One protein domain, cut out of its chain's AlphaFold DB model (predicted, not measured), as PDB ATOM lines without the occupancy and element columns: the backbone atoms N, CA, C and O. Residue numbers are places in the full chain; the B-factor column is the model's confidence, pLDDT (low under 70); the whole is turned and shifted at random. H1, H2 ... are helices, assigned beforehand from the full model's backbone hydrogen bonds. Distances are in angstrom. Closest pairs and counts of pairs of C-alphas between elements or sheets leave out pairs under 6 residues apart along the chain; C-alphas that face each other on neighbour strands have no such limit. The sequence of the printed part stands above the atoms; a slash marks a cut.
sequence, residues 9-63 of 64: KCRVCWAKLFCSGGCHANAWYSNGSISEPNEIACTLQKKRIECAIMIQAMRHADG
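AT A GLANCE: This is residues 9 to 63 of the 64 residues of a protein of Clostridiaceae bacterium (UniProt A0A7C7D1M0). One long helix, H3, makes the length of this model; its first part runs along a small head of loops with two short helices, H1 and H2, and its last part sticks out of that head as a straight arm, residues 51 to 63. The head and the arm together are loose, with a radius of gyration of the C-alphas of 13.7 A and spans of 47 by 18 by 12 A. The printed part has 55 residues, with three named helices in the order H1, H2, H3 and no named strand. The class is all helix, with 35 of the 55 printed residues in the helices.

IN THESE COORDINATES: Begin with H3, residues 39 to 61. Find C-alpha 39 at (170.843, 216.445, 202.482); from there the helix runs 33.0 A to C-alpha 61 at (192.565, 199.266, 220.479). Go back along the chain to H2, residues 24 to 31, which begins with C-alpha 24 at (176.999, 227.280, 202.812) and measures 10.2 A from first to last C-alpha. Before it look for H1, four residues from Lys 16 to Cys 19.

HOW THE PARTS SIT: Start again from H3, the longest helix, with 23 residues. Look from it to H1: the two are close but not clearly touching, with 2 pairs of C-alphas within 8 A, and their closest C-alphas, those of Cys 19 and Gln 45, are 7.3 A apart. H2 and H3 are near each other, with 6 pairs of C-alphas within 10 A, and their closest C-alphas are 8.4 A apart. H1 and H2 are apart. Check the backbone next: in H2 and H3 every O i to N i+4 pair is within hydrogen-bond range, while H1 is too short for such a pair and its one O i to N i+3 pair is not within range.

THE WHOLE: The two C-alphas farthest apart are those of Gly 32 and Gly 63, at 47.3 A. Residues 51 to 63, of which 51 to 61 belong to H3, stand free; the body without them has 42 residues, spans 28 by 18 by 12 A, and has a radius of gyration of 9.7 A. Follow the links from H1: four residues make a tight link to H2, and seven residues make a short link from H2 to H3. The printed part, residues 9 to 63 of a chain of 64, has no cut. The mean pLDDT of the printed part is 96.4, and no printed residue is under 70.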
ATOM      1  N   LYS A   9     167.724 221.321 211.100       95.06
ATOM      2  CA  LYS A   9     168.332 220.001 210.832       95.06
ATOM      3  C   LYS A   9     169.621 219.754 211.631       95.06
ATOM      4  O   LYS A   9     169.925 218.616 211.976       95.06
ATOM      5  N   CYS A  10     170.404 220.795 211.930       97.25
ATOM      6  CA  CYS A  10     171.652 220.646 212.681       97.25
ATOM      7  C   CYS A  10     171.423 220.533 214.191       97.25
ATOM      8  O   CYS A  10     172.200 219.840 214.845       97.25
ATOM      9  N   ARG A  11     170.371 221.150 214.752       95.56
ATOM     10  CA  ARG A  11     170.087 221.118 216.201       95.56
ATOM     11  C   ARG A  11     169.954 219.695 216.733       95.56
ATOM     12  O   ARG A  11     170.520 219.381 217.785       95.56
ATOM     13  N   VAL A  12     169.268 218.843 215.976       95.62
ATOM     14  CA  VAL A  12     169.001 217.435 216.312       95.62
ATOM     15  C   VAL A  12     170.036 216.459 215.737       95.62
ATOM     16  O   VAL A  12     169.954 215.258 215.969       95.62
ATOM     17  N   CYS A  13     171.040 216.945 215.000       97.94
ATOM     18  CA  CYS A  13     172.048 216.094 214.372       97.94
ATOM     19  C   CYS A  13     173.140 215.679 215.366       97.94
ATOM     20  O   CYS A  13     173.803 216.529 215.968       97.94
ATOM     21  N   TRP A  14     173.403 214.373 215.471       98.12
ATOM     22  CA  TRP A  14     174.476 213.833 216.315       98.12
ATOM     23  C   TRP A  14     175.870 214.313 215.875       98.12
ATOM     24  O   TRP A  14     176.753 214.526 216.699       98.12
ATOM     25  N   ALA A  15     176.056 214.552 214.575       98.12
ATOM     26  CA  ALA A  15     177.338 214.935 213.993       98.12
ATOM     27  C   ALA A  15     177.611 216.452 214.024       98.12
ATOM     28  O   ALA A  15     178.631 216.896 213.497       98.12
ATOM     29  N   LYS A  16     176.725 217.278 214.607       97.19
ATOM     30  CA  LYS A  16     176.787 218.753 214.500       97.19
ATOM     31  C   LYS A  16     178.101 219.370 214.989       97.19
ATOM     32  O   LYS A  16     178.561 220.343 214.398       97.19
ATOM     33  N   LEU A  17     178.709 218.789 216.026       97.19
ATOM     34  CA  LEU A  17     179.990 219.247 216.582       97.19
ATOM     35  C   LEU A  17     181.206 218.715 215.808       97.19
ATOM     36  O   LEU A  17     182.296 219.246 215.962       97.19
ATOM     37  N   PHE A  18     181.017 217.710 214.952       98.06
ATOM     38  CA  PHE A  18     182.061 217.198 214.065       98.06
ATOM     39  C   PHE A  18     182.071 217.908 212.708       98.06
ATOM     40  O   PHE A  18     183.131 218.112 212.125       98.06
ATOM     41  N   CYS A  19     180.896 218.249 212.165       97.25
ATOM     42  CA  CYS A  19     180.772 218.772 210.799       97.25
ATOM     43  C   CYS A  19     180.544 220.287 210.699       97.25
ATOM     44  O   CYS A  19     180.534 220.819 209.588       97.25
ATOM     45  N   SER A  20     180.301 220.971 211.819       95.25
ATOM     46  CA  SER A  20     180.114 222.429 211.891       95.25
ATOM     47  C   SER A  20     178.993 223.004 211.006       95.25
ATOM     48  O   SER A  20     178.970 224.198 210.723       95.25
ATOM     49  N   GLY A  21     178.016 222.184 210.597       96.00
ATOM     50  CA  GLY A  21     176.819 222.644 209.876       96.00
ATOM     51  C   GLY A  21     176.912 222.639 208.348       96.00
ATOM     52  O   GLY A  21     175.967 223.082 207.692       96.00
ATOM     53  N   GLY A  22     177.994 222.095 207.783       95.88
ATOM     54  CA  GLY A  22     178.144 221.876 206.342       95.88
ATOM     55  C   GLY A  22     178.481 223.130 205.524       95.88
ATOM     56  O   GLY A  22     178.671 224.223 206.046       95.88
ATOM     57  N   CYS A  23     178.579 222.955 204.205       96.88
ATOM     58  CA  CYS A  23     178.978 224.011 203.273       96.88
ATOM     59  C   CYS A  23     177.812 224.955 202.938       96.88
ATOM     60  O   CYS A  23     176.779 224.516 202.427       96.88
ATOM     61  N   HIS A  24     177.997 226.261 203.157       95.88
ATOM     62  CA  HIS A  24     176.999 227.280 202.812       95.88
ATOM     63  C   HIS A  24     176.792 227.443 201.303       95.88
ATOM     64  O   HIS A  24     175.655 227.626 200.878       95.88
ATOM     65  N   ALA A  25     177.849 227.321 200.493       97.06
ATOM     66  CA  ALA A  25     177.715 227.385 199.038       97.06
ATOM     67  C   ALA A  25     176.839 226.235 198.521       97.06
ATOM     68  O   ALA A  25     175.900 226.466 197.769       97.06
ATOM     69  N   ASN A  26     177.076 225.008 198.996       96.69
ATOM     70  CA  ASN A  26     176.285 223.852 198.573       96.69
ATOM     71  C   ASN A  26     174.814 223.965 199.010       96.69
ATOM     72  O   ASN A  26     173.921 223.628 198.243       96.69
ATOM     73  N   ALA A  27     174.565 224.484 200.218       96.12
ATOM     74  CA  ALA A  27     173.221 224.794 200.707       96.12
ATOM     75  C   ALA A  27     172.491 225.814 199.811       96.12
ATOM     76  O   ALA A  27     171.333 225.607 199.452       96.12
ATOM     77  N   TRP A  28     173.179 226.882 199.391       97.00
ATOM     78  CA  TRP A  28     172.622 227.865 198.460       97.00
ATOM     79  C   TRP A  28     172.308 227.249 197.093       97.00
ATOM     80  O   TRP A  28     171.192 227.393 196.607       97.00
ATOM     81  N   TYR A  29     173.259 226.524 196.496       97.38
ATOM     82  CA  TYR A  29     173.076 225.940 195.164       97.38
ATOM     83  C   TYR A  29     171.993 224.860 195.112       97.38
ATOM     84  O   TYR A  29     171.331 224.739 194.086       97.38
ATOM     85  N   SER A  30     171.795 224.081 196.182       95.94
ATOM     86  CA  SER A  30     170.778 223.023 196.179       95.94
ATOM     87  C   SER A  30     169.409 223.468 196.684       95.94
ATOM     88  O   SER A  30     168.406 222.961 196.197       95.94
ATOM     89  N   ASN A  31     169.357 224.381 197.661       93.31
ATOM     90  CA  ASN A  31     168.127 224.700 198.395       93.31
ATOM     91  C   ASN A  31     167.719 226.180 198.275       93.31
ATOM     92  O   ASN A  31     166.702 226.579 198.833       93.31
ATOM     93  N   GLY A  32     168.528 227.031 197.629       95.31
ATOM     94  CA  GLY A  32     168.289 228.479 197.550       95.31
ATOM     95  C   GLY A  32     168.416 229.210 198.894       95.31
ATOM     96  O   GLY A  32     168.033 230.371 199.012       95.31
ATOM     97  N   SER A  33     168.930 228.542 199.929       94.50
ATOM     98  CA  SER A  33     169.039 229.087 201.280       94.50
ATOM     99  C   SER A  33     170.276 228.553 201.977       94.50
ATOM    100  O   SER A  33     170.474 227.348 202.100       94.50
ATOM    101  N   ILE A  34     171.087 229.457 202.531       95.25
ATOM    102  CA  ILE A  34     172.249 229.065 203.335       95.25
ATOM    103  C   ILE A  34     171.858 228.436 204.672       95.25
ATOM    104  O   ILE A  34     172.746 227.906 205.339       95.25
ATOM    105  N   SER A  35     170.587 228.524 205.092       94.81
ATOM    106  CA  SER A  35     170.076 228.003 206.366       94.81
ATOM    107  C   SER A  35     169.758 226.514 206.302       94.81
ATOM    108  O   SER A  35     169.926 225.831 207.312       94.81
ATOM    109  N   GLU A  36     169.408 225.989 205.131       95.19
ATOM    110  CA  GLU A  36     169.095 224.575 204.952       95.19
ATOM    111  C   GLU A  36     170.290 223.821 204.355       95.19
ATOM    112  O   GLU A  36     170.667 224.086 203.218       95.19
ATOM    113  N   PRO A  37     170.919 222.884 205.085       96.38
ATOM    114  CA  PRO A  37     172.021 222.095 204.547       96.38
ATOM    115  C   PRO A  37     171.591 221.170 203.401       96.38
ATOM    116  O   PRO A  37     170.461 220.685 203.359       96.38
ATOM    117  N   ASN A  38     172.530 220.860 202.508       96.56
ATOM    118  CA  ASN A  38     172.330 219.863 201.460       96.56
ATOM    119  C   ASN A  38     172.269 218.437 202.053       96.56
ATOM    120  O   ASN A  38     173.240 217.969 202.652       96.56
ATOM    121  N   GLU A  39     171.149 217.741 201.849       95.69
ATOM    122  CA  GLU A  39     170.843 216.445 202.482       95.69
ATOM    123  C   GLU A  39     171.833 215.327 202.102       95.69
ATOM    124  O   GLU A  39     172.315 214.584 202.963       95.69
ATOM    125  N   ILE A  40     172.184 215.231 200.816       96.75
ATOM    126  CA  ILE A  40     173.092 214.197 200.298       96.75
ATOM    127  C   ILE A  40     174.497 214.401 200.873       96.75
ATOM    128  O   ILE A  40     175.098 213.466 201.406       96.75
ATOM    129  N   ALA A  41     175.000 215.637 200.843       97.25
ATOM    130  CA  ALA A  41     176.301 215.976 201.411       97.25
ATOM    131  C   ALA A  41     176.339 215.734 202.929       97.25
ATOM    132  O   ALA A  41     177.322 215.196 203.440       97.25
ATOM    133  N   CYS A  42     175.269 216.071 203.655       97.94
ATOM    134  CA  CYS A  42     175.155 215.775 205.083       97.94
ATOM    135  C   CYS A  42     175.186 214.269 205.365       97.94
ATOM    136  O   CYS A  42     175.832 213.838 206.320       97.94
ATOM    137  N   THR A  43     174.527 213.459 204.537       98.31
ATOM    138  CA  THR A  43     174.514 211.997 204.677       98.31
ATOM    139  C   THR A  43     175.896 211.397 204.453       98.31
ATOM    140  O   THR A  43     176.388 210.655 205.305       98.31
ATOM    141  N   LEU A  44     176.574 211.796 203.375       98.38
ATOM    142  CA  LEU A  44     177.943 211.362 203.104       98.38
ATOM    143  C   LEU A  44     178.905 211.790 204.219       98.38
ATOM    144  O   LEU A  44     179.741 211.005 204.664       98.38
ATOM    145  N   GLN A  45     178.768 213.022 204.713       98.38
ATOM    146  CA  GLN A  45     179.625 213.538 205.774       98.38
ATOM    147  C   GLN A  45     179.440 212.779 207.091       98.38
ATOM    148  O   GLN A  45     180.435 212.479 207.747       98.38
ATOM    149  N   LYS A  46     178.203 212.412 207.458       98.62
ATOM    150  CA  LYS A  46     177.944 211.541 208.619       98.62
ATOM    151  C   LYS A  46     178.685 210.211 208.476       98.62
ATOM    152  O   LYS A  46     179.391 209.819 209.401       98.62
ATOM    153  N   LYS A  47     178.637 209.585 207.294       98.69
ATOM    154  CA  LYS A  47     179.358 208.328 207.056       98.69
ATOM    155  C   LYS A  47     180.877 208.486 207.141       98.69
ATOM    156  O   LYS A  47     181.553 207.652 207.734       98.69
ATOM    157  N   ARG A  48     181.429 209.578 206.601       98.81
ATOM    158  CA  ARG A  48     182.864 209.891 206.737       98.81
ATOM    159  C   ARG A  48     183.284 210.027 208.200       98.81
ATOM    160  O   ARG A  48     184.357 209.555 208.560       98.81
ATOM    161  N   ILE A  49     182.446 210.650 209.028       98.69
ATOM    162  CA  ILE A  49     182.697 210.809 210.467       98.69
ATOM    163  C   ILE A  49     182.634 209.453 211.179       98.69
ATOM    164  O   ILE A  49     183.537 209.157 211.953       98.69
ATOM    165  N   GLU A  50     181.647 208.604 210.877       98.81
ATOM    166  CA  GLU A  50     181.593 207.225 211.399       98.81
ATOM    167  C   GLU A  50     182.883 206.452 211.088       98.81
ATOM    168  O   GLU A  50     183.484 205.860 211.983       98.81
ATOM    169  N   CYS A  51     183.352 206.500 209.836       98.75
ATOM    170  CA  CYS A  51     184.595 205.841 209.438       98.75
ATOM    171  C   CYS A  51     185.815 206.420 210.172       98.75
ATOM    172  O   CYS A  51     186.669 205.662 210.622       98.75
ATOM    173  N   ALA A  52     185.899 207.744 210.321       98.56
ATOM    174  CA  ALA A  52     186.999 208.391 211.036       98.56
ATOM    175  C   ALA A  52     187.031 208.002 212.525       98.56
ATOM    176  O   ALA A  52     188.101 207.702 213.053       98.56
ATOM    177  N   ILE A  53     185.866 207.952 213.181       98.19
ATOM    178  CA  ILE A  53     185.736 207.492 214.569       98.19
ATOM    179  C   ILE A  53     186.188 206.034 214.684       98.19
ATOM    180  O   ILE A  53     186.956 205.716 215.585       98.19
ATOM    181  N   MET A  54     185.780 205.162 213.755       98.31
ATOM    182  CA  MET A  54     186.198 203.758 213.764       98.31
ATOM    183  C   MET A  54     187.713 203.605 213.594       98.31
ATOM    184  O   MET A  54     188.338 202.849 214.332       98.31
ATOM    185  N   ILE A  55     188.322 204.346 212.663       97.94
ATOM    186  CA  ILE A  55     189.782 204.348 212.482       97.94
ATOM    187  C   ILE A  55     190.471 204.775 213.782       97.94
ATOM    188  O   ILE A  55     191.431 204.136 214.205       97.94
ATOM    189  N   GLN A  56     189.975 205.825 214.440       97.50
ATOM    190  CA  GLN A  56     190.545 206.281 215.705       97.50
ATOM    191  C   GLN A  56     190.359 205.252 216.831       97.50
ATOM    192  O   GLN A  56     191.293 205.020 217.594       97.50
ATOM    193  N   ALA A  57     189.202 204.594 216.907       97.75
ATOM    194  CA  ALA A  57     188.946 203.526 217.869       97.75
ATOM    195  C   ALA A  57     189.893 202.333 217.663       97.75
ATOM    196  O   ALA A  57     190.459 201.841 218.634       97.75
ATOM    197  N   MET A  58     190.135 201.926 216.410       97.94
ATOM    198  CA  MET A  58     191.102 200.870 216.089       97.94
ATOM    199  C   MET A  58     192.523 201.246 216.498       97.94
ATOM    200  O   MET A  58     193.220 200.424 217.077       97.94
ATOM    201  N   ARG A  59     192.948 202.494 216.261       96.69
ATOM    202  CA  ARG A  59     194.277 202.962 216.692       96.69
ATOM    203  C   ARG A  59     194.464 202.793 218.199       96.69
ATOM    204  O   ARG A  59     195.472 202.236 218.613       96.69
ATOM    205  N   HIS A  60     193.463 203.184 218.985       94.75
ATOM    206  CA  HIS A  60     193.495 203.014 220.436       94.75
ATOM    207  C   HIS A  60     193.419 201.545 220.880       94.75
ATOM    208  O   HIS A  60     194.069 201.182 221.856       94.75
ATOM    209  N   ALA A  61     192.658 200.698 220.179       93.94
ATOM    210  CA  ALA A  61     192.565 199.266 220.479       93.94
ATOM    211  C   ALA A  61     193.877 198.516 220.188       93.94
ATOM    212  O   ALA A  61     194.262 197.635 220.954       93.94
ATOM    213  N   ASP A  62     194.592 198.911 219.133       91.38
ATOM    214  CA  ASP A  62     195.883 198.337 218.735       91.38
ATOM    215  C   ASP A  62     197.070 198.890 219.556       91.38
ATOM    216  O   ASP A  62     198.226 198.582 219.261       91.38
ATOM    217  N   GLY A  63     196.815 199.732 220.567       73.12
ATOM    218  CA  GLY A  63     197.849 200.331 221.417       73.12
ATOM    219  C   GLY A  63     198.705 201.402 220.727       73.12
ATOM    220  O   GLY A  63     199.849 201.610 221.133       73.12
TER     221      GLY A  63